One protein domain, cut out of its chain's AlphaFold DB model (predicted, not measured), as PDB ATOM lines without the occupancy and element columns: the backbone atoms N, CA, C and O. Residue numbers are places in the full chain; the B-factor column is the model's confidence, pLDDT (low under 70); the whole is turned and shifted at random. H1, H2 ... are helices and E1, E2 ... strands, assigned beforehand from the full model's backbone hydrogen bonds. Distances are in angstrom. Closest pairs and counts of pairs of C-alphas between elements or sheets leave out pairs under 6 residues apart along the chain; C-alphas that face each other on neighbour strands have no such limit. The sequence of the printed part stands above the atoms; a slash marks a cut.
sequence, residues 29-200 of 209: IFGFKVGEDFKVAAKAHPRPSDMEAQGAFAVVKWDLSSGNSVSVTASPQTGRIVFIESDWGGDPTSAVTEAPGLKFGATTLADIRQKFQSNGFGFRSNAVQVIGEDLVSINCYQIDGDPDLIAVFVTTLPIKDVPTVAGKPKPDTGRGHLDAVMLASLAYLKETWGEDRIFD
ATOM      1  N   ILE A  29       4.907  50.231  57.151       94.56
ATOM      2  CA  ILE A  29       5.570  51.006  56.101       94.56
ATOM      3  C   ILE A  29       4.808  52.321  55.995       94.56
ATOM      4  O   ILE A  29       3.582  52.309  55.902       94.56
ATOM      5  N   PHE A  30       5.518  53.448  56.093       93.50
ATOM      6  CA  PHE A  30       4.920  54.782  56.079       93.50
ATOM      7  C   PHE A  30       3.708  54.929  57.016       93.50
ATOM      8  O   PHE A  30       2.708  55.534  56.665       93.50
ATOM      9  N   GLY A  31       3.770  54.334  58.213       93.88
ATOM     10  CA  GLY A  31       2.688  54.371  59.207       93.88
ATOM     11  C   GLY A  31       1.525  53.400  58.969       93.88
ATOM     12  O   GLY A  31       0.789  53.141  59.920       93.88
ATOM     13  N   PHE A  32       1.411  52.804  57.779       96.19
ATOM     14  CA  PHE A  32       0.385  51.816  57.455       96.19
ATOM     15  C   PHE A  32       0.735  50.420  57.963       96.19
ATOM     16  O   PHE A  32       1.904  50.036  57.985       96.19
ATOM     17  N   LYS A  33      -0.280  49.631  58.321       96.25
ATOM     18  CA  LYS A  33      -0.170  48.261  58.839       96.25
ATOM     19  C   LYS A  33      -1.138  47.329  58.128       96.25
ATOM     20  O   LYS A  33      -2.328  47.615  58.014       96.25
ATOM     21  N   VAL A  34      -0.656  46.157  57.726       97.06
ATOM     22  CA  VAL A  34      -1.535  45.099  57.211       97.06
ATOM     23  C   VAL A  34      -2.570  44.726  58.279       97.06
ATOM     24  O   VAL A  34      -2.258  44.603  59.463       97.06
ATOM     25  N   GLY A  35      -3.823  44.581  57.855       96.25
ATOM     26  CA  GLY A  35      -4.964  44.245  58.700       96.25
ATOM     27  C   GLY A  35      -5.696  45.444  59.308       96.25
ATOM     28  O   GLY A  35      -6.815  45.265  59.797       96.25
ATOM     29  N   GLU A  36      -5.150  46.661  59.274       95.94
ATOM     30  CA  GLU A  36      -5.864  47.837  59.784       95.94
ATOM     31  C   GLU A  36      -6.951  48.330  58.814       95.94
ATOM     32  O   GLU A  36      -6.952  47.989  57.632       95.94
ATOM     33  N   ASP A  37      -7.904  49.119  59.315       96.25
ATOM     34  CA  ASP A  37      -8.926  49.746  58.471       96.25
ATOM     35  C   ASP A  37      -8.298  50.864  57.627       96.25
ATOM     36  O   ASP A  37      -7.791  51.852  58.168       96.25
ATOM     37  N   PHE A  38      -8.373  50.727  56.301       95.31
ATOM     38  CA  PHE A  38      -7.739  51.664  55.379       95.31
ATOM     39  C   PHE A  38      -8.283  53.092  55.523       95.31
ATOM     40  O   PHE A  38      -7.519  54.056  55.512       95.31
ATOM     41  N   LYS A  39      -9.601  53.257  55.705       94.06
ATOM     42  CA  LYS A  39     -10.230  54.583  55.825       94.06
ATOM     43  C   LYS A  39      -9.856  55.274  57.127       94.06
ATOM     44  O   LYS A  39      -9.876  56.503  57.183       94.06
ATOM     45  N   VAL A  40      -9.583  54.518  58.186       94.94
ATOM     46  CA  VAL A  40      -9.085  55.066  59.451       94.94
ATOM     47  C   VAL A  40      -7.620  55.454  59.309       94.94
ATOM     48  O   VAL A  40      -7.288  56.599  59.615       94.94
ATOM     49  N   ALA A  41      -6.778  54.551  58.803       93.69
ATOM     50  CA  ALA A  41      -5.345  54.783  58.652       93.69
ATOM     51  C   ALA A  41      -5.050  55.973  57.733       93.69
ATOM     52  O   ALA A  41      -4.352  56.905  58.125       93.69
ATOM     53  N   ALA A  42      -5.694  56.029  56.562       93.44
ATOM     54  CA  ALA A  42      -5.472  57.069  55.559       93.44
ATOM     55  C   ALA A  42      -5.757  58.501  56.057       93.44
ATOM     56  O   ALA A  42      -5.231  59.453  55.489       93.44
ATOM     57  N   LYS A  43      -6.538  58.688  57.134       93.50
ATOM     58  CA  LYS A  43      -6.789  60.021  57.724       93.50
ATOM     59  C   LYS A  43      -5.540  60.665  58.319       93.50
ATOM     60  O   LYS A  43      -5.519  61.882  58.475       93.50
ATOM     61  N   ALA A  44      -4.543  59.865  58.694       92.25
ATOM     62  CA  ALA A  44      -3.284  60.353  59.244       92.25
ATOM     63  C   ALA A  44      -2.274  60.766  58.159       92.25
ATOM     64  O   ALA A  44      -1.220  61.305  58.493       92.25
ATOM     65  N   HIS A  45      -2.585  60.537  56.878       92.56
ATOM     66  CA  HIS A  45      -1.668  60.757  55.763       92.56
ATOM     67  C   HIS A  45      -2.094  61.941  54.885       92.56
ATOM     68  O   HIS A  45      -3.267  62.330  54.875       92.56
ATOM     69  N   PRO A  46      -1.150  62.532  54.126       89.69
ATOM     70  CA  PRO A  46      -1.469  63.516  53.101       89.69
ATOM     71  C   PRO A  46      -2.430  62.965  52.046       89.69
ATOM     72  O   PRO A  46      -2.679  61.760  51.947       89.69
ATOM     73  N   ARG A  47      -2.934  63.863  51.196       93.06
ATOM     74  CA  ARG A  47      -3.699  63.456  50.017       93.06
ATOM     75  C   ARG A  47      -2.827  62.538  49.138       93.06
ATOM     76  O   ARG A  47      -1.681  62.908  48.882       93.06
ATOM     77  N   PRO A  48      -3.351  61.392  48.676       95.38
ATOM     78  CA  PRO A  48      -2.615  60.514  47.775       95.38
ATOM     79  C   PRO A  48      -2.376  61.179  46.421       95.38
ATOM     80  O   PRO A  48      -3.163  62.033  45.994       95.38
ATOM     81  N   SER A  49      -1.284  60.784  45.770       95.75
ATOM     82  CA  SER A  49      -0.942  61.231  44.421       95.75
ATOM     83  C   SER A  49      -1.765  60.506  43.364       95.75
ATOM     84  O   SER A  49      -2.127  61.126  42.365       95.75
ATOM     85  N   ASP A  50      -2.132  59.247  43.620       95.12
ATOM     86  CA  ASP A  50      -2.940  58.454  42.699       95.12
ATOM     87  C   ASP A  50      -3.870  57.464  43.416       95.12
ATOM     88  O   ASP A  50      -3.680  57.108  44.587       95.12
ATOM     89  N   MET A  51      -4.908  57.039  42.703       93.19
ATOM     90  CA  MET A  51      -5.857  56.014  43.116       93.19
ATOM     91  C   MET A  51      -6.279  55.197  41.899       93.19
ATOM     92  O   MET A  51      -6.896  55.727  40.975       93.19
ATOM     93  N   GLU A  52      -6.048  53.892  41.948       90.44
ATOM     94  CA  GLU A  52      -6.384  52.980  40.862       90.44
ATOM     95  C   GLU A  52      -7.152  51.750  41.354       90.44
ATOM     96  O   GLU A  52      -7.126  51.375  42.531       90.44
ATOM     97  N   ALA A  53      -7.873  51.120  40.430       86.56
ATOM     98  CA  ALA A  53      -8.502  49.830  40.662       86.56
ATOM     99  C   ALA A  53      -7.636  48.733  40.035       86.56
ATOM    100  O   ALA A  53      -7.396  48.742  38.828       86.56
ATOM    101  N   GLN A  54      -7.229  47.753  40.840       80.44
ATOM    102  CA  GLN A  54      -6.500  46.572  40.396       80.44
ATOM    103  C   GLN A  54      -7.392  45.340  40.575       80.44
ATOM    104  O   GLN A  54      -7.479  44.735  41.646       80.44
ATOM    105  N   GLY A  55      -8.124  44.990  39.515       83.00
ATOM    106  CA  GLY A  55      -9.179  43.981  39.600       83.00
ATOM    107  C   GLY A  55     -10.274  44.420  40.574       83.00
ATOM    108  O   GLY A  55     -10.891  45.466  40.386       83.00
ATOM    109  N   ALA A  56     -10.519  43.625  41.616       83.50
ATOM    110  CA  ALA A  56     -11.474  43.974  42.670       83.50
ATOM    111  C   ALA A  56     -10.871  44.874  43.765       83.50
ATOM    112  O   ALA A  56     -11.609  45.378  44.611       83.50
ATOM    113  N   PHE A  57      -9.551  45.058  43.784       86.44
ATOM    114  CA  PHE A  57      -8.862  45.796  44.833       86.44
ATOM    115  C   PHE A  57      -8.736  47.280  44.490       86.44
ATOM    116  O   PHE A  57      -8.576  47.655  43.330       86.44
ATOM    117  N   ALA A  58      -8.781  48.125  45.519       88.56
ATOM    118  CA  ALA A  58      -8.405  49.528  45.405       88.56
ATOM    119  C   ALA A  58      -6.951  49.683  45.853       88.56
ATOM    120  O   ALA A  58      -6.603  49.237  46.951       88.56
ATOM    121  N   VAL A  59      -6.142  50.322  45.013       94.06
ATOM    122  CA  VAL A  59      -4.753  50.685  45.295       94.06
ATOM    123  C   VAL A  59      -4.677  52.200  45.399       94.06
ATOM    124  O   VAL A  59      -5.210  52.930  44.563       94.06
ATOM    125  N   VAL A  60      -4.048  52.687  46.461       96.81
ATOM    126  CA  VAL A  60      -3.849  54.116  46.698       96.81
ATOM    127  C   VAL A  60      -2.365  54.378  46.851       96.81
ATOM    128  O   VAL A  60      -1.695  53.660  47.591       96.81
ATOM    129  N   LYS A  61      -1.860  55.395  46.149       97.56
ATOM    130  CA  LYS A  61      -0.432  55.697  46.058       97.56
ATOM    131  C   LYS A  61      -0.104  57.080  46.616       97.56
ATOM    132  O   LYS A  61      -0.860  58.036  46.443       97.56
ATOM    133  N   TRP A  62       1.051  57.179  47.261       96.94
ATOM    134  CA  TRP A  62       1.672  58.418  47.709       96.94
ATOM    135  C   TRP A  62       3.086  58.510  47.149       96.94
ATOM    136  O   TRP A  62       3.933  57.679  47.472       96.94
ATOM    137  N   ASP A  63       3.356  59.558  46.378       95.56
ATOM    138  CA  ASP A  63       4.721  59.945  46.033       95.56
ATOM    139  C   ASP A  63       5.296  60.799  47.167       95.56
ATOM    140  O   ASP A  63       4.708  61.799  47.595       95.56
ATOM    141  N   LEU A  64       6.432  60.367  47.704       92.69
ATOM    142  CA  LEU A  64       7.089  61.012  48.830       92.69
ATOM    143  C   LEU A  64       8.029  62.107  48.328       92.69
ATOM    144  O   LEU A  64       8.562  62.049  47.223       92.69
ATOM    145  N   SER A  65       8.321  63.096  49.175       90.62
ATOM    146  CA  SER A  65       9.266  64.168  48.825       90.62
ATOM    147  C   SER A  65      10.700  63.672  48.601       90.62
ATOM    148  O   SER A  65      11.528  64.420  48.093       90.62
ATOM    149  N   SER A  66      11.003  62.439  49.013       89.25
ATOM    150  CA  SER A  66      12.268  61.761  48.734       89.25
ATOM    151  C   SER A  66      12.360  61.224  47.298       89.25
ATOM    152  O   SER A  66      13.436  60.818  46.879       89.25
ATOM    153  N   GLY A  67      11.258  61.192  46.544       92.38
ATOM    154  CA  GLY A  67      11.176  60.520  45.246       92.38
ATOM    155  C   GLY A  67      10.795  59.039  45.335       92.38
ATOM    156  O   GLY A  67      10.446  58.453  44.318       92.38
ATOM    157  N   ASN A  68      10.795  58.445  46.533       95.06
ATOM    158  CA  ASN A  68      10.223  57.114  46.755       95.06
ATOM    159  C   ASN A  68       8.699  57.188  46.686       95.06
ATOM    160  O   ASN A  68       8.111  58.260  46.857       95.06
ATOM    161  N   SER A  69       8.052  56.042  46.527       96.31
ATOM    162  CA  SER A  69       6.598  55.965  46.602       96.31
ATOM    163  C   SER A  69       6.135  54.879  47.559       96.31
ATOM    164  O   SER A  69       6.874  53.948  47.879       96.31
ATOM    165  N   VAL A  70       4.916  55.039  48.066       97.19
ATOM    166  CA  VAL A  70       4.237  54.035  48.882       97.19
ATOM    167  C   VAL A  70       2.877  53.760  48.275       97.19
ATOM    168  O   VAL A  70       2.126  54.698  48.004       97.19
ATOM    169  N   SER A  71       2.545  52.490  48.087       97.69
ATOM    170  CA  SER A  71       1.220  52.052  47.666       97.69
ATOM    171  C   SER A  71       0.578  51.184  48.746       97.69
ATOM    172  O   SER A  71       1.247  50.468  49.495       97.69
ATOM    173  N   VAL A  72      -0.742  51.290  48.869       98.06
ATOM    174  CA  VAL A  72      -1.544  50.522  49.822       98.06
ATOM    175  C   VAL A  72      -2.730  49.923  49.092       98.06
ATOM    176  O   VAL A  72      -3.503  50.641  48.458       98.06
ATOM    177  N   THR A  73      -2.917  48.618  49.255       97.88
ATOM    178  CA  THR A  73      -4.057  47.883  48.712       97.88
ATOM    179  C   THR A  73      -4.999  47.477  49.835       97.88
ATOM    180  O   THR A  73      -4.588  46.862  50.827       97.88
ATOM    181  N   ALA A  74      -6.288  47.773  49.669       95.94
ATOM    182  CA  ALA A  74      -7.330  47.381  50.612       95.94
ATOM    183  C   ALA A  74      -8.234  46.284  50.035       95.94
ATOM    184  O   ALA A  74      -8.639  46.330  48.873       95.94
ATOM    185  N   SER A  75      -8.599  45.313  50.876       94.31
ATOM    186  CA  SER A  75      -9.584  44.287  50.536       94.31
ATOM    187  C   SER A  75     -10.954  44.935  50.301       94.31
ATOM    188  O   SER A  75     -11.471  45.593  51.210       94.31
ATOM    189  N   PRO A  76     -11.609  44.703  49.150       91.50
ATOM    190  CA  PRO A  76     -12.944  45.246  48.890       91.50
ATOM    191  C   PRO A  76     -14.013  44.654  49.818       91.50
ATOM    192  O   PRO A  76     -15.045  45.274  50.054       91.50
ATOM    193  N   GLN A  77     -13.769  43.456  50.357       92.56
ATOM    194  CA  GLN A  77     -14.715  42.730  51.206       92.56
ATOM    195  C   GLN A  77     -14.719  43.261  52.641       92.56
ATOM    196  O   GLN A  77     -15.763  43.306  53.285       92.56
ATOM    197  N   THR A  78     -13.547  43.646  53.153       94.62
ATOM    198  CA  THR A  78     -13.374  44.007  54.570       94.62
ATOM    199  C   THR A  78     -12.986  45.466  54.788       94.62
ATOM    200  O   THR A  78     -13.079  45.949  55.913       94.62
ATOM    201  N   GLY A  79     -12.526  46.169  53.748       95.06
ATOM    202  CA  GLY A  79     -11.949  47.511  53.851       95.06
ATOM    203  C   GLY A  79     -10.593  47.561  54.566       95.06
ATOM    204  O   GLY A  79     -10.088  48.652  54.833       95.06
ATOM    205  N   ARG A  80     -10.006  46.403  54.896       96.75
ATOM    206  CA  ARG A  80      -8.722  46.306  55.596       96.75
ATOM    207  C   ARG A  80      -7.552  46.281  54.625       96.75
ATOM    208  O   ARG A  80      -7.675  45.734  53.529       96.75
ATOM    209  N   ILE A  81      -6.420  46.834  55.048       97.75
ATOM    210  CA  ILE A  81      -5.167  46.798  54.292       97.75
ATOM    211  C   ILE A  81      -4.691  45.349  54.171       97.75
ATOM    212  O   ILE A  81      -4.590  44.643  55.173       97.75
ATOM    213  N   VAL A  82      -4.391  44.907  52.953       97.56
ATOM    214  CA  VAL A  82      -3.898  43.548  52.670       97.56
ATOM    215  C   VAL A  82      -2.504  43.528  52.060       97.56
ATOM    216  O   VAL A  82      -1.870  42.474  52.059       97.56
ATOM    217  N   PHE A  83      -2.033  44.671  51.569       98.12
ATOM    218  CA  PHE A  83      -0.727  44.837  50.951       98.12
ATOM    219  C   PHE A  83      -0.280  46.291  51.088       98.12
ATOM    220  O   PHE A  83      -1.093  47.211  50.965       98.12
ATOM    221  N   ILE A  84       0.999  46.477  51.385       98.25
ATOM    222  CA  ILE A  84       1.686  47.762  51.429       98.25
ATOM    223  C   ILE A  84       3.022  47.562  50.731       98.25
ATOM    224  O   ILE A  84       3.728  46.608  51.051       98.25
ATOM    225  N   GLU A  85       3.389  48.472  49.844       97.81
ATOM    226  CA  GLU A  85       4.677  48.480  49.157       97.81
ATOM    227  C   GLU A  85       5.322  49.852  49.307       97.81
ATOM    228  O   GLU A  85       4.656  50.872  49.152       97.81
ATOM    229  N   SER A  86       6.614  49.870  49.621       97.38
ATOM    230  CA  SER A  86       7.479  51.028  49.442       97.38
ATOM    231  C   SER A  86       8.459  50.728  48.319       97.38
ATOM    232  O   SER A  86       9.184  49.735  48.383       97.38
ATOM    233  N   ASP A  87       8.458  51.607  47.326       96.62
ATOM    234  CA  ASP A  87       9.221  51.505  46.089       96.62
ATOM    235  C   ASP A  87      10.245  52.645  46.009       96.62
ATOM    236  O   ASP A  87       9.945  53.803  46.347       96.62
ATOM    237  N   TRP A  88      11.469  52.315  45.608       96.81
ATOM    238  CA  TRP A  88      12.579  53.251  45.541       96.81
ATOM    239  C   TRP A  88      12.518  54.100  44.274       96.81
ATOM    240  O   TRP A  88      12.455  53.603  43.158       96.81
ATOM    241  N   GLY A  89      12.650  55.417  44.428       94.19
ATOM    242  CA  GLY A  89      12.696  56.338  43.287       94.19
ATOM    243  C   GLY A  89      14.015  56.333  42.505       94.19
ATOM    244  O   GLY A  89      14.212  57.192  41.648       94.19
ATOM    245  N   GLY A  90      14.963  55.452  42.845       93.75
ATOM    246  CA  GLY A  90      16.285  55.371  42.214       93.75
ATOM    247  C   GLY A  90      17.296  56.441  42.652       93.75
ATOM    248  O   GLY A  90      18.440  56.409  42.202       93.75
ATOM    249  N   ASP A  91      16.923  57.379  43.531       92.50
ATOM    250  CA  ASP A  91      17.843  58.394  44.061       92.50
ATOM    251  C   ASP A  91      18.654  57.832  45.251       92.50
ATOM    252  O   ASP A  91      18.075  57.524  46.303       92.50
ATOM    253  N   PRO A  92      19.996  57.724  45.150       89.62
ATOM    254  CA  PRO A  92      20.847  57.228  46.236       89.62
ATOM    255  C   PRO A  92      20.790  58.073  47.515       89.62
ATOM    256  O   PRO A  92      21.098  57.575  48.599       89.62
ATOM    257  N   THR A  93      20.399  59.347  47.419       88.62
ATOM    258  CA  THR A  93      20.227  60.232  48.580       88.62
ATOM    259  C   THR A  93      18.943  59.934  49.367       88.62
ATOM    260  O   THR A  93      18.839  60.305  50.537       88.62
ATOM    261  N   SER A  94      18.032  59.157  48.772       88.00
ATOM    262  CA  SER A  94      16.728  58.751  49.311       88.00
ATOM    263  C   SER A  94      16.638  57.249  49.609       88.00
ATOM    264  O   SER A  94      15.563  56.655  49.610       88.00
ATOM    265  N   ALA A  95      17.775  56.625  49.921       91.00
ATOM    266  CA  ALA A  95      17.908  55.183  50.137       91.00
ATOM    267  C   ALA A  95      17.302  54.640  51.456       91.00
ATOM    268  O   ALA A  95      17.510  53.477  51.805       91.00
ATOM    269  N   VAL A  96      16.618  55.468  52.250       89.44
ATOM    270  CA  VAL A  96      16.054  55.047  53.545       89.44
ATOM    271  C   VAL A  96      14.831  54.159  53.321       89.44
ATOM    272  O   VAL A  96      13.981  54.488  52.501       89.44
ATOM    273  N   THR A  97      14.736  53.067  54.085       91.50
ATOM    274  CA  THR A  97      13.572  52.166  54.106       91.50
ATOM    275  C   THR A  97      13.042  52.010  55.529       91.50
ATOM    276  O   THR A  97      13.780  52.179  56.505       91.50
ATOM    277  N   GLU A  98      11.776  51.628  55.657       90.06
ATOM    278  CA  GLU A  98      11.147  51.249  56.922       90.06
ATOM    279  C   GLU A  98      11.490  49.818  57.366       90.06
ATOM    280  O   GLU A  98      11.124  49.423  58.476       90.06
ATOM    281  N   ALA A  99      12.213  49.046  56.544       92.00
ATOM    282  CA  ALA A  99      12.769  47.759  56.940       92.00
ATOM    283  C   ALA A  99      14.067  47.973  57.747       92.00
ATOM    284  O   ALA A  99      15.083  48.409  57.194       92.00
ATOM    285  N   PRO A 100      14.088  47.660  59.058       90.94
ATOM    286  CA  PRO A 100      15.195  48.048  59.924       90.94
ATOM    287  C   PRO A 100      16.555  47.498  59.472       90.94
ATOM    288  O   PRO A 100      16.768  46.286  59.356       90.94
ATOM    289  N   GLY A 101      17.507  48.408  59.259       93.12
ATOM    290  CA  GLY A 101      18.875  48.079  58.854       93.12
ATOM    291  C   GLY A 101      19.063  47.806  57.359       93.12
ATOM    292  O   GLY A 101      20.179  47.474  56.968       93.12
ATOM    293  N   LEU A 102      18.024  47.965  56.533       96.44
ATOM    294  CA  LEU A 102      18.109  47.823  55.080       96.44
ATOM    295  C   LEU A 102      17.969  49.184  54.388       96.44
ATOM    296  O   LEU A 102      17.312  50.097  54.894       96.44
ATOM    297  N   LYS A 103      18.627  49.319  53.235       97.19
ATOM    298  CA  LYS A 103      18.696  50.545  52.436       97.19
ATOM    299  C   LYS A 103      18.458  50.236  50.965       97.19
ATOM    300  O   LYS A 103      19.104  49.334  50.425       97.19
ATOM    301  N   PHE A 104      17.595  51.012  50.318       97.88
ATOM    302  CA  PHE A 104      17.392  50.918  48.876       97.88
ATOM    303  C   PHE A 104      18.685  51.219  48.110       97.88
ATOM    304  O   PHE A 104      19.528  51.984  48.582       97.88
ATOM    305  N   GLY A 105      18.886  50.559  46.969       96.88
ATOM    306  CA  GLY A 105      20.056  50.728  46.102       96.88
ATOM    307  C   GLY A 105      21.404  50.289  46.689       96.88
ATOM    308  O   GLY A 105      22.407  50.299  45.982       96.88
ATOM    309  N   ALA A 106      21.456  49.908  47.969       96.94
ATOM    310  CA  ALA A 106      22.689  49.555  48.669       96.94
ATOM    311  C   ALA A 106      22.647  48.129  49.221       96.94
ATOM    312  O   ALA A 106      23.580  47.360  49.006       96.94
ATOM    313  N   THR A 107      21.565  47.754  49.907       98.31
ATOM    314  CA  THR A 107      21.394  46.404  50.449       98.31
ATOM    315  C   THR A 107      21.283  45.393  49.316       98.31
ATOM    316  O   THR A 107      20.430  45.535  48.449       98.31
ATOM    317  N   THR A 108      22.113  44.355  49.338       98.38
ATOM    318  CA  THR A 108      22.077  43.266  48.358       98.38
ATOM    319  C   THR A 108      21.162  42.120  48.794       98.38
ATOM    320  O   THR A 108      20.813  41.981  49.969       98.38
ATOM    321  N   LEU A 109      20.823  41.219  47.869       97.38
ATOM    322  CA  LEU A 109      20.155  39.958  48.218       97.38
ATOM    323  C   LEU A 109      20.993  39.105  49.193       97.38
ATOM    324  O   LEU A 109      20.438  38.432  50.064       97.38
ATOM    325  N   ALA A 110      22.323  39.134  49.088       98.12
ATOM    326  CA  ALA A 110      23.212  38.471  50.038       98.12
ATOM    327  C   ALA A 110      23.076  39.068  51.448       98.12
ATOM    328  O   ALA A 110      22.959  38.305  52.407       98.12
ATOM    329  N   ASP A 111      22.994  40.396  51.570       98.44
ATOM    330  CA  ASP A 111      22.798  41.074  52.859       98.44
ATOM    331  C   ASP A 111      21.452  40.708  53.496       98.44
ATOM    332  O   ASP A 111      21.387  40.434  54.694       98.44
ATOM    333  N   ILE A 112      20.378  40.645  52.699       98.00
ATOM    334  CA  ILE A 112      19.041  40.240  53.169       98.00
ATOM    335  C   ILE A 112      19.088  38.808  53.711       98.00
ATOM    336  O   ILE A 112      18.647  38.546  54.833       98.00
ATOM    337  N   ARG A 113      19.676  37.881  52.947       97.06
ATOM    338  CA  ARG A 113      19.832  36.480  53.363       97.06
ATOM    339  C   ARG A 113      20.702  36.342  54.602       97.06
ATOM    340  O   ARG A 113      20.416  35.512  55.456       97.06
ATOM    341  N   GLN A 114      21.750  37.153  54.718       97.56
ATOM    342  CA  GLN A 114      22.598  37.183  55.902       97.56
ATOM    343  C   GLN A 114      21.840  37.736  57.111       97.56
ATOM    344  O   GLN A 114      21.941  37.168  58.195       97.56
ATOM    345  N   LYS A 115      21.045  38.799  56.959       96.88
ATOM    346  CA  LYS A 115      20.235  39.344  58.057       96.88
ATOM    347  C   LYS A 115      19.243  38.308  58.588       96.88
ATOM    348  O   LYS A 115      19.101  38.180  59.801       96.88
ATOM    349  N   PHE A 116      18.592  37.561  57.696       97.12
ATOM    350  CA  PHE A 116      17.542  36.602  58.051       97.12
ATOM    351  C   PHE A 116      18.002  35.142  58.125       97.12
ATOM    352  O   PHE A 116      17.187  34.261  58.364       97.12
ATOM    353  N   GLN A 117      19.297  34.875  57.927       97.31
ATOM    354  CA  GLN A 117      19.906  33.537  57.984       97.31
ATOM    355  C   GLN A 117      19.188  32.483  57.110       97.31
ATOM    356  O   GLN A 117      19.199  31.294  57.419       97.31
ATOM    357  N   SER A 118      18.542  32.913  56.025       97.12
ATOM    358  CA  SER A 118      17.776  32.064  55.107       97.12
ATOM    359  C   SER A 118      17.484  32.821  53.811       97.12
ATOM    360  O   SER A 118      17.528  34.048  53.776       97.12
ATOM    361  N   ASN A 119      17.147  32.100  52.739       96.44
ATOM    362  CA  ASN A 119      16.515  32.692  51.556       96.44
ATOM    363  C   ASN A 119      14.997  32.933  51.733       96.44
ATOM    364  O   ASN A 119      14.357  33.477  50.830       96.44
ATOM    365  N   GLY A 120      14.426  32.536  52.874       97.19
ATOM    366  CA  GLY A 120      12.996  32.605  53.143       97.19
ATOM    367  C   GLY A 120      12.232  31.647  52.236       97.19
ATOM    368  O   GLY A 120      12.613  30.489  52.053       97.19
ATOM    369  N   PHE A 121      11.169  32.135  51.613       97.94
ATOM    370  CA  PHE A 121      10.442  31.401  50.588       97.94
ATOM    371  C   PHE A 121      10.137  32.286  49.382       97.94
ATOM    372  O   PHE A 121      10.229  33.509  49.433       97.94
ATOM    373  N   GLY A 122       9.770  31.653  48.274       97.06
ATOM    374  CA  GLY A 122       9.271  32.338  47.087       97.06
ATOM    375  C   GLY A 122       8.025  31.652  46.552       97.06
ATOM    376  O   GLY A 122       7.837  30.446  46.733       97.06
ATOM    377  N   PHE A 123       7.178  32.407  45.865       96.62
ATOM    378  CA  PHE A 123       6.089  31.843  45.075       96.62
ATOM    379  C   PHE A 123       6.657  31.333  43.753       96.62
ATOM    380  O   PHE A 123       7.387  32.058  43.077       96.62
ATOM    381  N   ARG A 124       6.360  30.083  43.378       93.00
ATOM    382  CA  ARG A 124       7.014  29.383  42.255       93.00
ATOM    383  C   ARG A 124       6.978  30.184  40.952       93.00
ATOM    384  O   ARG A 124       7.970  30.190  40.229       93.00
ATOM    385  N   SER A 125       5.865  30.860  40.688       88.06
ATOM    386  CA  SER A 125       5.654  31.651  39.471       88.06
ATOM    387  C   SER A 125       6.232  33.067  39.536       88.06
ATOM    388  O   SER A 125       6.300  33.721  38.504       88.06
ATOM    389  N   ASN A 126       6.646  33.544  40.717       89.75
ATOM    390  CA  ASN A 126       7.006  34.948  40.943       89.75
ATOM    391  C   ASN A 126       8.406  35.157  41.542       89.75
ATOM    392  O   ASN A 126       8.878  36.287  41.578       89.75
ATOM    393  N   ALA A 127       9.091  34.098  41.989       91.31
ATOM    394  CA  ALA A 127      10.354  34.209  42.726       91.31
ATOM    395  C   ALA A 127      11.479  34.928  41.955       91.31
ATOM    396  O   ALA A 127      12.318  35.582  42.570       91.31
ATOM    397  N   VAL A 128      11.517  34.791  40.627       93.31
ATOM    398  CA  VAL A 128      12.459  35.496  39.747       93.31
ATOM    399  C   VAL A 128      11.753  35.828  38.439       93.31
ATOM    400  O   VAL A 128      11.177  34.932  37.819       93.31
ATOM    401  N   GLN A 129      11.818  37.083  38.009       93.00
ATOM    402  CA  GLN A 129      11.146  37.583  36.811       93.00
ATOM    403  C   GLN A 129      12.073  38.509  36.025       93.00
ATOM    404  O   GLN A 129      12.961  39.132  36.595       93.00
ATOM    405  N   VAL A 130      11.874  38.593  34.711       92.38
ATOM    406  CA  VAL A 130      12.472  39.657  33.896       92.38
ATOM    407  C   VAL A 130      11.379  40.685  33.659       92.38
ATOM    408  O   VAL A 130      10.353  40.349  33.068       92.38
ATOM    409  N   ILE A 131      11.583  41.903  34.149       91.81
ATOM    410  CA  ILE A 131      10.636  43.012  34.019       91.81
ATOM    411  C   ILE A 131      11.391  44.166  33.372       91.81
ATOM    412  O   ILE A 131      12.363  44.670  33.926       91.81
ATOM    413  N   GLY A 132      10.968  44.557  32.168       92.19
ATOM    414  CA  GLY A 132      11.691  45.555  31.383       92.19
ATOM    415  C   GLY A 132      13.137  45.127  31.123       92.19
ATOM    416  O   GLY A 132      13.378  44.071  30.535       92.19
ATOM    417  N   GLU A 133      14.085  45.953  31.564       93.44
ATOM    418  CA  GLU A 133      15.525  45.712  31.424       93.44
ATOM    419  C   GLU A 133      16.166  45.104  32.677       93.44
ATOM    420  O   GLU A 133      17.386  44.967  32.716       93.44
ATOM    421  N   ASP A 134      15.379  44.687  33.671       95.56
ATOM    422  CA  ASP A 134      15.886  44.191  34.947       95.56
ATOM    423  C   ASP A 134      15.490  42.736  35.209       95.56
ATOM    424  O   ASP A 134      14.397  42.266  34.875       95.56
ATOM    425  N   LEU A 135      16.396  42.007  35.860       96.50
ATOM    426  CA  LEU A 135      16.060  40.781  36.566       96.50
ATOM    427  C   LEU A 135      15.621  41.138  37.984       96.50
ATOM    428  O   LEU A 135      16.409  41.625  38.793       96.50
ATOM    429  N   VAL A 136      14.379  40.805  38.291       97.00
ATOM    430  CA  VAL A 136      13.741  41.011  39.584       97.00
ATOM    431  C   VAL A 136      13.765  39.703  40.364       97.00
ATOM    432  O   VAL A 136      13.327  38.666  39.866       97.00
ATOM    433  N   SER A 137      14.280  39.735  41.589       97.25
ATOM    434  CA  SER A 137      14.233  38.611  42.533       97.25
ATOM    435  C   SER A 137      13.353  38.974  43.719       97.25
ATOM    436  O   SER A 137      13.513  40.049  44.294       97.25
ATOM    437  N   ILE A 138      12.436  38.076  44.075       97.69
ATOM    438  CA  ILE A 138      11.428  38.294  45.114       97.69
ATOM    439  C   ILE A 138      11.632  37.277  46.233       97.69
ATOM    440  O   ILE A 138      11.534  36.064  46.023       97.69
ATOM    441  N   ASN A 139      11.872  37.779  47.442       97.62
ATOM    442  CA  ASN A 139      12.118  36.977  48.633       97.62
ATOM    443  C   ASN A 139      11.089  37.284  49.717       97.62
ATOM    444  O   ASN A 139      10.979  38.421  50.165       97.62
ATOM    445  N   CYS A 140      10.363  36.259  50.155       98.31
ATOM    446  CA  CYS A 140       9.318  36.366  51.165       98.31
ATOM    447  C   CYS A 140       9.782  35.776  52.502       98.31
ATOM    448  O   CYS A 140      10.417  34.722  52.537       98.31
ATOM    449  N   TYR A 141       9.396  36.407  53.607       98.06
ATOM    450  CA  TYR A 141       9.669  35.943  54.964       98.06
ATOM    451  C   TYR A 141       8.408  36.088  55.811       98.06
ATOM    452  O   TYR A 141       7.763  37.133  55.798       98.06
ATOM    453  N   GLN A 142       8.048  35.039  56.550       97.44
ATOM    454  CA  GLN A 142       6.965  35.132  57.532       97.44
ATOM    455  C   GLN A 142       7.443  35.948  58.727       97.44
ATOM    456  O   GLN A 142       8.582  35.775  59.158       97.44
ATOM    457  N   ILE A 143       6.588  36.802  59.274       95.94
ATOM    458  CA  ILE A 143       6.912  37.580  60.465       95.94
ATOM    459  C   ILE A 143       6.710  36.735  61.730       95.94
ATOM    460  O   ILE A 143       5.727  36.011  61.882       95.94
ATOM    461  N   ASP A 144       7.659  36.811  62.659       94.50
ATOM    462  CA  ASP A 144       7.548  36.145  63.957       94.50
ATOM    463  C   ASP A 144       6.363  36.698  64.767       94.50
ATOM    464  O   ASP A 144       6.152  37.909  64.858       94.50
ATOM    465  N   GLY A 145       5.580  35.796  65.357       92.00
ATOM    466  CA  GLY A 145       4.334  36.120  66.056       92.00
ATOM    467  C   GLY A 145       3.114  36.371  65.159       92.00
ATOM    468  O   GLY A 145       2.012  36.449  65.699       92.00
ATOM    469  N   ASP A 146       3.274  36.443  63.832       94.25
ATOM    470  CA  ASP A 146       2.169  36.568  62.871       94.25
ATOM    471  C   ASP A 146       2.470  35.786  61.570       94.25
ATOM    472  O   ASP A 146       3.068  36.321  60.633       94.25
ATOM    473  N   PRO A 147       2.074  34.501  61.487       91.44
ATOM    474  CA  PRO A 147       2.401  33.648  60.343       91.44
ATOM    475  C   PRO A 147       1.694  34.051  59.039       91.44
ATOM    476  O   PRO A 147       2.107  33.570  57.975       91.44
ATOM    477  N   ASP A 148       0.656  34.892  59.121       95.88
ATOM    478  CA  ASP A 148      -0.110  35.397  57.981       95.88
ATOM    479  C   ASP A 148       0.400  36.761  57.494       95.88
ATOM    480  O   ASP A 148      -0.013  37.214  56.425       95.88
ATOM    481  N   LEU A 149       1.328  37.393  58.219       97.31
ATOM    482  CA  LEU A 149       2.026  38.596  57.785       97.31
ATOM    483  C   LEU A 149       3.362  38.244  57.128       97.31
ATOM    484  O   LEU A 149       4.243  37.622  57.726       97.31
ATOM    485  N   ILE A 150       3.519  38.677  55.882       98.06
ATOM    486  CA  ILE A 150       4.674  38.377  55.046       98.06
ATOM    487  C   ILE A 150       5.434  39.666  54.745       98.06
ATOM    488  O   ILE A 150       4.877  40.605  54.176       98.06
ATOM    489  N   ALA A 151       6.718  39.683  55.084       97.94
ATOM    490  CA  ALA A 151       7.673  40.639  54.549       97.94
ATOM    491  C   ALA A 151       8.142  40.170  53.174       97.94
ATOM    492  O   ALA A 151       8.559  39.019  53.028       97.94
ATOM    493  N   VAL A 152       8.117  41.057  52.186       98.31
ATOM    494  CA  VAL A 152       8.664  40.784  50.857       98.31
ATOM    495  C   VAL A 152       9.760  41.787  50.549       98.31
ATOM    496  O   VAL A 152       9.601  42.985  50.769       98.31
ATOM    497  N   PHE A 153      10.872  41.286  50.029       98.31
ATOM    498  CA  PHE A 153      11.978  42.096  49.547       98.31
ATOM    499  C   PHE A 153      12.162  41.840  48.061       98.31
ATOM    500  O   PHE A 153      12.271  40.686  47.635       98.31
ATOM    501  N   VAL A 154      12.204  42.924  47.298       98.25
ATOM    502  CA  VAL A 154      12.423  42.907  45.858       98.25
ATOM    503  C   VAL A 154      13.807  43.463  45.589       98.25
ATOM    504  O   VAL A 154      14.115  44.586  45.987       98.25
ATOM    505  N   THR A 155      14.648  42.674  44.929       98.31
ATOM    506  CA  THR A 155      15.963  43.132  44.474       98.31
ATOM    507  C   THR A 155      16.050  43.102  42.961       98.31
ATOM    508  O   THR A 155      15.648  42.103  42.355       98.31
ATOM    509  N   THR A 156      16.638  44.133  42.368       97.69
ATOM    510  CA  THR A 156      16.783  44.288  40.918       97.69
ATOM    511  C   THR A 156      18.254  44.257  40.502       97.69
ATOM    512  O   THR A 156      19.155  44.597  41.273       97.69
ATOM    513  N   LEU A 157      18.510  43.775  39.286       97.06
ATOM    514  CA  LEU A 157      19.811  43.823  38.623       97.06
ATOM    515  C   LEU A 157      19.587  43.994  37.114       97.06
ATOM    516  O   LEU A 157      18.872  43.160  36.546       97.06
ATOM    517  N   PRO A 158      20.239  44.963  36.443       95.88
ATOM    518  CA  PRO A 158      20.112  45.119  35.000       95.88
ATOM    519  C   PRO A 158      20.435  43.827  34.262       95.88
ATOM    520  O   PRO A 158      21.478  43.208  34.482       95.88
ATOM    521  N   ILE A 159      19.556  43.415  33.349       94.25
ATOM    522  CA  ILE A 159      19.609  42.117  32.666       94.25
ATOM    523  C   ILE A 159      20.915  41.918  31.892       94.25
ATOM    524  O   ILE A 159      21.409  40.798  31.781       94.25
ATOM    525  N   LYS A 160      21.521  43.012  31.414       94.56
ATOM    526  CA  LYS A 160      22.840  43.026  30.762       94.56
ATOM    527  C   LYS A 160      23.983  42.582  31.687       94.56
ATOM    528  O   LYS A 160      24.989  42.074  31.203       94.56
ATOM    529  N   ASP A 161      23.816  42.757  32.996       95.19
ATOM    530  CA  ASP A 161      24.810  42.458  34.028       95.19
ATOM    531  C   ASP A 161      24.525  41.112  34.725       95.19
ATOM    532  O   ASP A 161      25.330  40.635  35.536       95.19
ATOM    533  N   VAL A 162      23.398  40.470  34.397       94.44
ATOM    534  CA  VAL A 162      22.939  39.216  34.996       94.44
ATOM    535  C   VAL A 162      23.735  38.020  34.457       94.44
ATOM    536  O   VAL A 162      23.809  37.806  33.243       94.44
ATOM    537  N   PRO A 163      24.298  37.170  35.335       93.06
ATOM    538  CA  PRO A 163      24.981  35.966  34.901       93.06
ATOM    539  C   PRO A 163      23.979  34.959  34.327       93.06
ATOM    540  O   PRO A 163      22.872  34.764  34.837       93.06
ATOM    541  N   THR A 164      24.399  34.265  33.275       92.62
ATOM    542  CA  THR A 164      23.612  33.191  32.667       92.62
ATOM    543  C   THR A 164      24.172  31.838  33.086       92.62
ATOM    544  O   THR A 164      25.360  31.571  32.920       92.62
ATOM    545  N   VAL A 165      23.311  30.954  33.591       89.94
ATOM    546  CA  VAL A 165      23.669  29.575  33.951       89.94
ATOM    547  C   VAL A 165      22.739  28.622  33.218       89.94
ATOM    548  O   VAL A 165      21.518  28.745  33.315       89.94
ATOM    549  N   ALA A 166      23.312  27.674  32.472       91.62
ATOM    550  CA  ALA A 166      22.561  26.747  31.617       91.62
ATOM    551  C   ALA A 166      21.563  27.466  30.680       91.62
ATOM    552  O   ALA A 166      20.420  27.042  30.516       91.62
ATOM    553  N   GLY A 167      21.990  28.598  30.109       87.69
ATOM    554  CA  GLY A 167      21.183  29.396  29.184       87.69
ATOM    555  C   GLY A 167      20.043  30.189  29.831       87.69
ATOM    556  O   GLY A 167      19.222  30.742  29.108       87.69
ATOM    557  N   LYS A 168      19.965  30.252  31.167       87.25
ATOM    558  CA  LYS A 168      18.942  31.027  31.883       87.25
ATOM    559  C   LYS A 168      19.573  32.131  32.737       87.25
ATOM    560  O   LYS A 168      20.541  31.829  33.445       87.25
ATOM    561  N   PRO A 169      19.023  33.360  32.724       89.31
ATOM    562  CA  PRO A 169      19.387  34.403  33.679       89.31
ATOM    563  C   PRO A 169      19.244  33.889  35.115       89.31
ATOM    564  O   PRO A 169      18.272  33.194  35.441       89.31
ATOM    565  N   LYS A 170      20.222  34.184  35.971       91.25
ATOM    566  CA  LYS A 170      20.206  33.794  37.384       91.25
ATOM    567  C   LYS A 170      20.443  34.998  38.287       91.25
ATOM    568  O   LYS A 170      21.324  35.791  37.975       91.25
ATOM    569  N   PRO A 171      19.726  35.099  39.423       91.00
ATOM    570  CA  PRO A 171      20.007  36.130  40.412       91.00
ATOM    571  C   PRO A 171      21.473  36.102  40.839       91.00
ATOM    572  O   PRO A 171      21.976  35.058  41.265       91.00
ATOM    573  N   ASP A 172      22.139  37.248  40.745       93.25
ATOM    574  CA  ASP A 172      23.441  37.458  41.361       93.25
ATOM    575  C   ASP A 172      23.229  38.107  42.725       93.25
ATOM    576  O   ASP A 172      22.863  39.278  42.837       93.25
ATOM    577  N   THR A 173      23.439  37.325  43.777       93.88
ATOM    578  CA  THR A 173      23.063  37.734  45.128       93.88
ATOM    579  C   THR A 173      23.915  38.882  45.657       93.88
ATOM    580  O   THR A 173      23.476  39.564  46.572       93.88
ATOM    581  N   GLY A 174      25.125  39.081  45.121       96.31
ATOM    582  CA  GLY A 174      26.032  40.147  45.549       96.31
ATOM    583  C   GLY A 174      25.911  41.433  44.733       96.31
ATOM    584  O   GLY A 174      26.544  42.421  45.086       96.31
ATOM    585  N   ARG A 175      25.140  41.419  43.637       95.88
ATOM    586  CA  ARG A 175      24.982  42.574  42.736       95.88
ATOM    587  C   ARG A 175      23.539  43.040  42.572       95.88
ATOM    588  O   ARG A 175      23.330  44.172  42.164       95.88
ATOM    589  N   GLY A 176      22.551  42.195  42.870       96.00
ATOM    590  CA  GLY A 176      21.156  42.626  42.930       96.00
ATOM    591  C   GLY A 176      20.893  43.437  44.195       96.00
ATOM    592  O   GLY A 176      21.180  42.947  45.290       96.00
ATOM    593  N   HIS A 177      20.346  44.642  44.043       97.69
ATOM    594  CA  HIS A 177      20.124  45.590  45.137       97.69
ATOM    595  C   HIS A 177      18.640  45.763  45.450       97.69
ATOM    596  O   HIS A 177      17.798  45.617  44.572       97.69
ATOM    597  N   LEU A 178      18.331  46.049  46.714       98.44
ATOM    598  CA  LEU A 178      16.981  46.276  47.215       98.44
ATOM    599  C   LEU A 178      16.346  47.479  46.518       98.44
ATOM    600  O   LEU A 178      16.898  48.577  46.561       98.44
ATOM    601  N   ASP A 179      15.172  47.248  45.952       97.75
ATOM    602  CA  ASP A 179      14.431  48.208  45.136       97.75
ATOM    603  C   ASP A 179      13.037  48.467  45.717       97.75
ATOM    604  O   ASP A 179      12.612  49.610  45.820       97.75
ATOM    605  N   ALA A 180      12.387  47.422  46.242       98.00
ATOM    606  CA  ALA A 180      11.122  47.556  46.953       98.00
ATOM    607  C   ALA A 180      11.055  46.680  48.211       98.00
ATOM    608  O   ALA A 180      11.661  45.604  48.309       98.00
ATOM    609  N   VAL A 181      10.288  47.156  49.190       98.12
ATOM    610  CA  VAL A 181       9.944  46.448  50.426       98.12
ATOM    611  C   VAL A 181       8.431  46.402  50.540       98.12
ATOM    612  O   VAL A 181       7.770  47.426  50.397       98.12
ATOM    613  N   MET A 182       7.876  45.237  50.865       98.12
ATOM    614  CA  MET A 182       6.436  45.074  51.028       98.12
ATOM    615  C   MET A 182       6.089  44.399  52.352       98.12
ATOM    616  O   MET A 182       6.832  43.557  52.865       98.12
ATOM    617  N   LEU A 183       4.908  44.730  52.867       98.12
ATOM    618  CA  LEU A 183       4.204  43.971  53.891       98.12
ATOM    619  C   LEU A 183       2.874  43.515  53.311       98.12
ATOM    620  O   LEU A 183       2.091  44.328  52.825       98.12
ATOM    621  N   ALA A 184       2.596  42.220  53.378       98.12
ATOM    622  CA  ALA A 184       1.409  41.651  52.763       98.12
ATOM    623  C   ALA A 184       0.769  40.581  53.638       98.12
ATOM    624  O   ALA A 184       1.452  39.819  54.321       98.12
ATOM    625  N   SER A 185      -0.554  40.480  53.562       97.81
ATOM    626  CA  SER A 185      -1.251  39.295  54.048       97.81
ATOM    627  C   SER A 185      -0.938  38.100  53.145       97.81
ATOM    628  O   SER A 185      -0.940  38.206  51.914       97.81
ATOM    629  N   LEU A 186      -0.717  36.934  53.746       97.38
ATOM    630  CA  LEU A 186      -0.447  35.703  53.016       97.38
ATOM    631  C   LEU A 186      -1.610  35.333  52.085       97.38
ATOM    632  O   LEU A 186      -1.373  34.876  50.971       97.38
ATOM    633  N   ALA A 187      -2.856  35.552  52.515       96.25
ATOM    634  CA  ALA A 187      -4.038  35.287  51.695       96.25
ATOM    635  C   ALA A 187      -4.020  36.083  50.380       96.25
ATOM    636  O   ALA A 187      -4.218  35.500  49.316       96.25
ATOM    637  N   TYR A 188      -3.702  37.380  50.444       95.94
ATOM    638  CA  TYR A 188      -3.589  38.230  49.260       95.94
ATOM    639  C   TYR A 188      -2.477  37.766  48.314       95.94
ATOM    640  O   TYR A 188      -2.697  37.663  47.107       95.94
ATOM    641  N   LEU A 189      -1.297  37.426  48.848       96.56
ATOM    642  CA  LEU A 189      -0.207  36.905  48.017       96.56
ATOM    643  C   LEU A 189      -0.586  35.571  47.362       96.56
ATOM    644  O   LEU A 189      -0.252  35.345  46.209       96.56
ATOM    645  N   LYS A 190      -1.316  34.689  48.051       96.06
ATOM    646  CA  LYS A 190      -1.755  33.412  47.465       96.06
ATOM    647  C   LYS A 190      -2.782  33.603  46.352       96.06
ATOM    648  O   LYS A 190      -2.713  32.917  45.336       96.06
ATOM    649  N   GLU A 191      -3.695  34.557  46.520       93.81
ATOM    650  CA  GLU A 191      -4.680  34.924  45.499       93.81
ATOM    651  C   GLU A 191      -4.013  35.512  44.245       93.81
ATOM    652  O   GLU A 191      -4.384  35.160  43.126       93.81
ATOM    653  N   THR A 192      -3.006  36.371  44.419       92.56
ATOM    654  CA  THR A 192      -2.383  37.117  43.313       92.56
ATOM    655  C   THR A 192      -1.188  36.403  42.681       92.56
ATOM    656  O   THR A 192      -0.995  36.478  41.469       92.56
ATOM    657  N   TRP A 193      -0.374  35.703  43.473       94.69
ATOM    658  CA  TRP A 193       0.882  35.073  43.040       94.69
ATOM    659  C   TRP A 193       0.811  33.542  42.966       94.69
ATOM    660  O   TRP A 193       1.758  32.908  42.487       94.69
ATOM    661  N   GLY A 194      -0.312  32.958  43.396       94.62
ATOM    662  CA  GLY A 194      -0.588  31.523  43.393       94.62
ATOM    663  C   GLY A 194      -0.306  30.833  44.730       94.62
ATOM    664  O   GLY A 194       0.290  31.384  45.644       94.62
ATOM    665  N   GLU A 195      -0.729  29.578  44.855       95.31
ATOM    666  CA  GLU A 195      -0.619  28.798  46.100       95.31
ATOM    667  C   GLU A 195       0.770  28.155  46.297       95.31
ATOM    668  O   GLU A 195       1.213  27.911  47.428       95.31
ATOM    669  N   ASP A 196       1.462  27.887  45.187       96.56
ATOM    670  CA  ASP A 196       2.698  27.111  45.150       96.56
ATOM    671  C   ASP A 196       3.886  27.908  45.682       96.56
ATOM    672  O   ASP A 196       4.422  28.806  45.025       96.56
ATOM    673  N   ARG A 197       4.359  27.514  46.864       96.62
ATOM    674  CA  ARG A 197       5.512  28.117  47.539       96.62
ATOM    675  C   ARG A 197       6.697  27.160  47.566       96.62
ATOM    676  O   ARG A 197       6.538  25.948  47.702       96.62
ATOM    677  N   ILE A 198       7.894  27.720  47.447       96.69
ATOM    678  CA  ILE A 198       9.170  27.016  47.553       96.69
ATOM    679  C   ILE A 198       9.897  27.600  48.754       96.69
ATOM    680  O   ILE A 198      10.251  28.777  48.744       96.69
ATOM    681  N   PHE A 199      10.104  26.775  49.771       97.25
ATOM    682  CA  PHE A 199      10.793  27.164  50.993       97.25
ATOM    683  C   PHE A 199      12.274  26.821  50.900       97.25
ATOM    684  O   PHE A 199      12.650  25.758  50.402       97.25
ATOM    685  N   ASP A 200      13.105  27.727  51.398       97.12
ATOM    686  CA  ASP A 200      14.490  27.433  51.720       97.12
ATOM    687  C   ASP A 200      14.568  26.404  52.854       97.12
ATOM    688  O   ASP A 200      13.734  26.394  53.760       97.12
TER     689      ASP A 200
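AT A GLANCE: This is residues 29 to 200 of the 209 residues of an uncharacterized protein of Caulobacter sp. 17J65-9 (UniProt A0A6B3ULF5). One large antiparallel sheet is curled like part of a barrel but stays open, with short helices H1 and H3 on opposite faces and H2 near E8 and E9; a small second sheet, E5 and E10, packs on E7 through E5. The printed part has 172 residues, with named elements in the order H1 E1 E2 E3 E4 H2 E5 E6 E7 E8 E9 H3 E10. The large sheet's order is E1 E2 E3 E4 E9 E8 E7 E6; the class is mixed, helices and strands. The whole is compact, with a radius of gyration of the C-alphas of 16.0 A and spans of 49 by 37 by 30 A.

IN THESE COORDINATES: H1, residues 38 to 44, begins at C-alpha 38 (-7.739, 51.664, 55.379). E1, residues 50 to 54, E2, 57 to 63 (19.7 A), E3, 69 to 74, and E4, 81 to 87, follow. H2 is residues 109 to 116, E5 121 to 123 and E6 128 to 131. E7, residues 134 to 143, is 27.8 A long; E8, 146 to 158, is 34.2 A and bends by 52 degrees at residue 149; E9, 177 to 185, is 24.0 A. H3, residues 186 to 193, precedes E10, 197 to 199, which ends at C-alpha 199 (10.793, 27.164, 50.993).

HOW THE PARTS SIT: The large sheet is twisted and holds two meanders, rows of strands each the antiparallel neighbour of the one before: E1 E2 E3 E4 and E6 E7 E8 E9. E4 and E9 are antiparallel at 173 degrees, with N 84 and O 183 at 2.8 A, within hydrogen-bond range. In the hairpin E8 and E9, N 152 and O 182 are 2.9 A apart. The edge strands E1 and E6 are apart. H1 is on the sheet, its height 10.5 A; its closest C-alpha to E4 is that of Phe 38, 5.6 A from Ile 81. H3 is on the opposite face, with the closest C-alphas to E8 those of Leu 186 and Asp 148, 5.0 A. H2 is on the sheet at a height of 8.0 A; the C-alphas of Leu 109 and His 177 are its closest to E9, 6.4 A. The closest C-alphas of E5 and E7 are Phe 121 and Cys 140, 5.1 A. E5 and E10 are antiparallel, with N 198 and O 122 at 2.8 A. Every O i to N i+4 pair is within range in H2 and H3; in H1 1 of 3 is, beside 3 of 4 O i to N i+3 pairs.

THE WHOLE: The C-alphas farthest apart are those of Lys 43 and Ala 166, 51.5 A. The links E4 to H2, 21 residues, and E8 to E9, 18 residues, are long. The printed part has no cut, and no printed residue is under 70 in pLDDT.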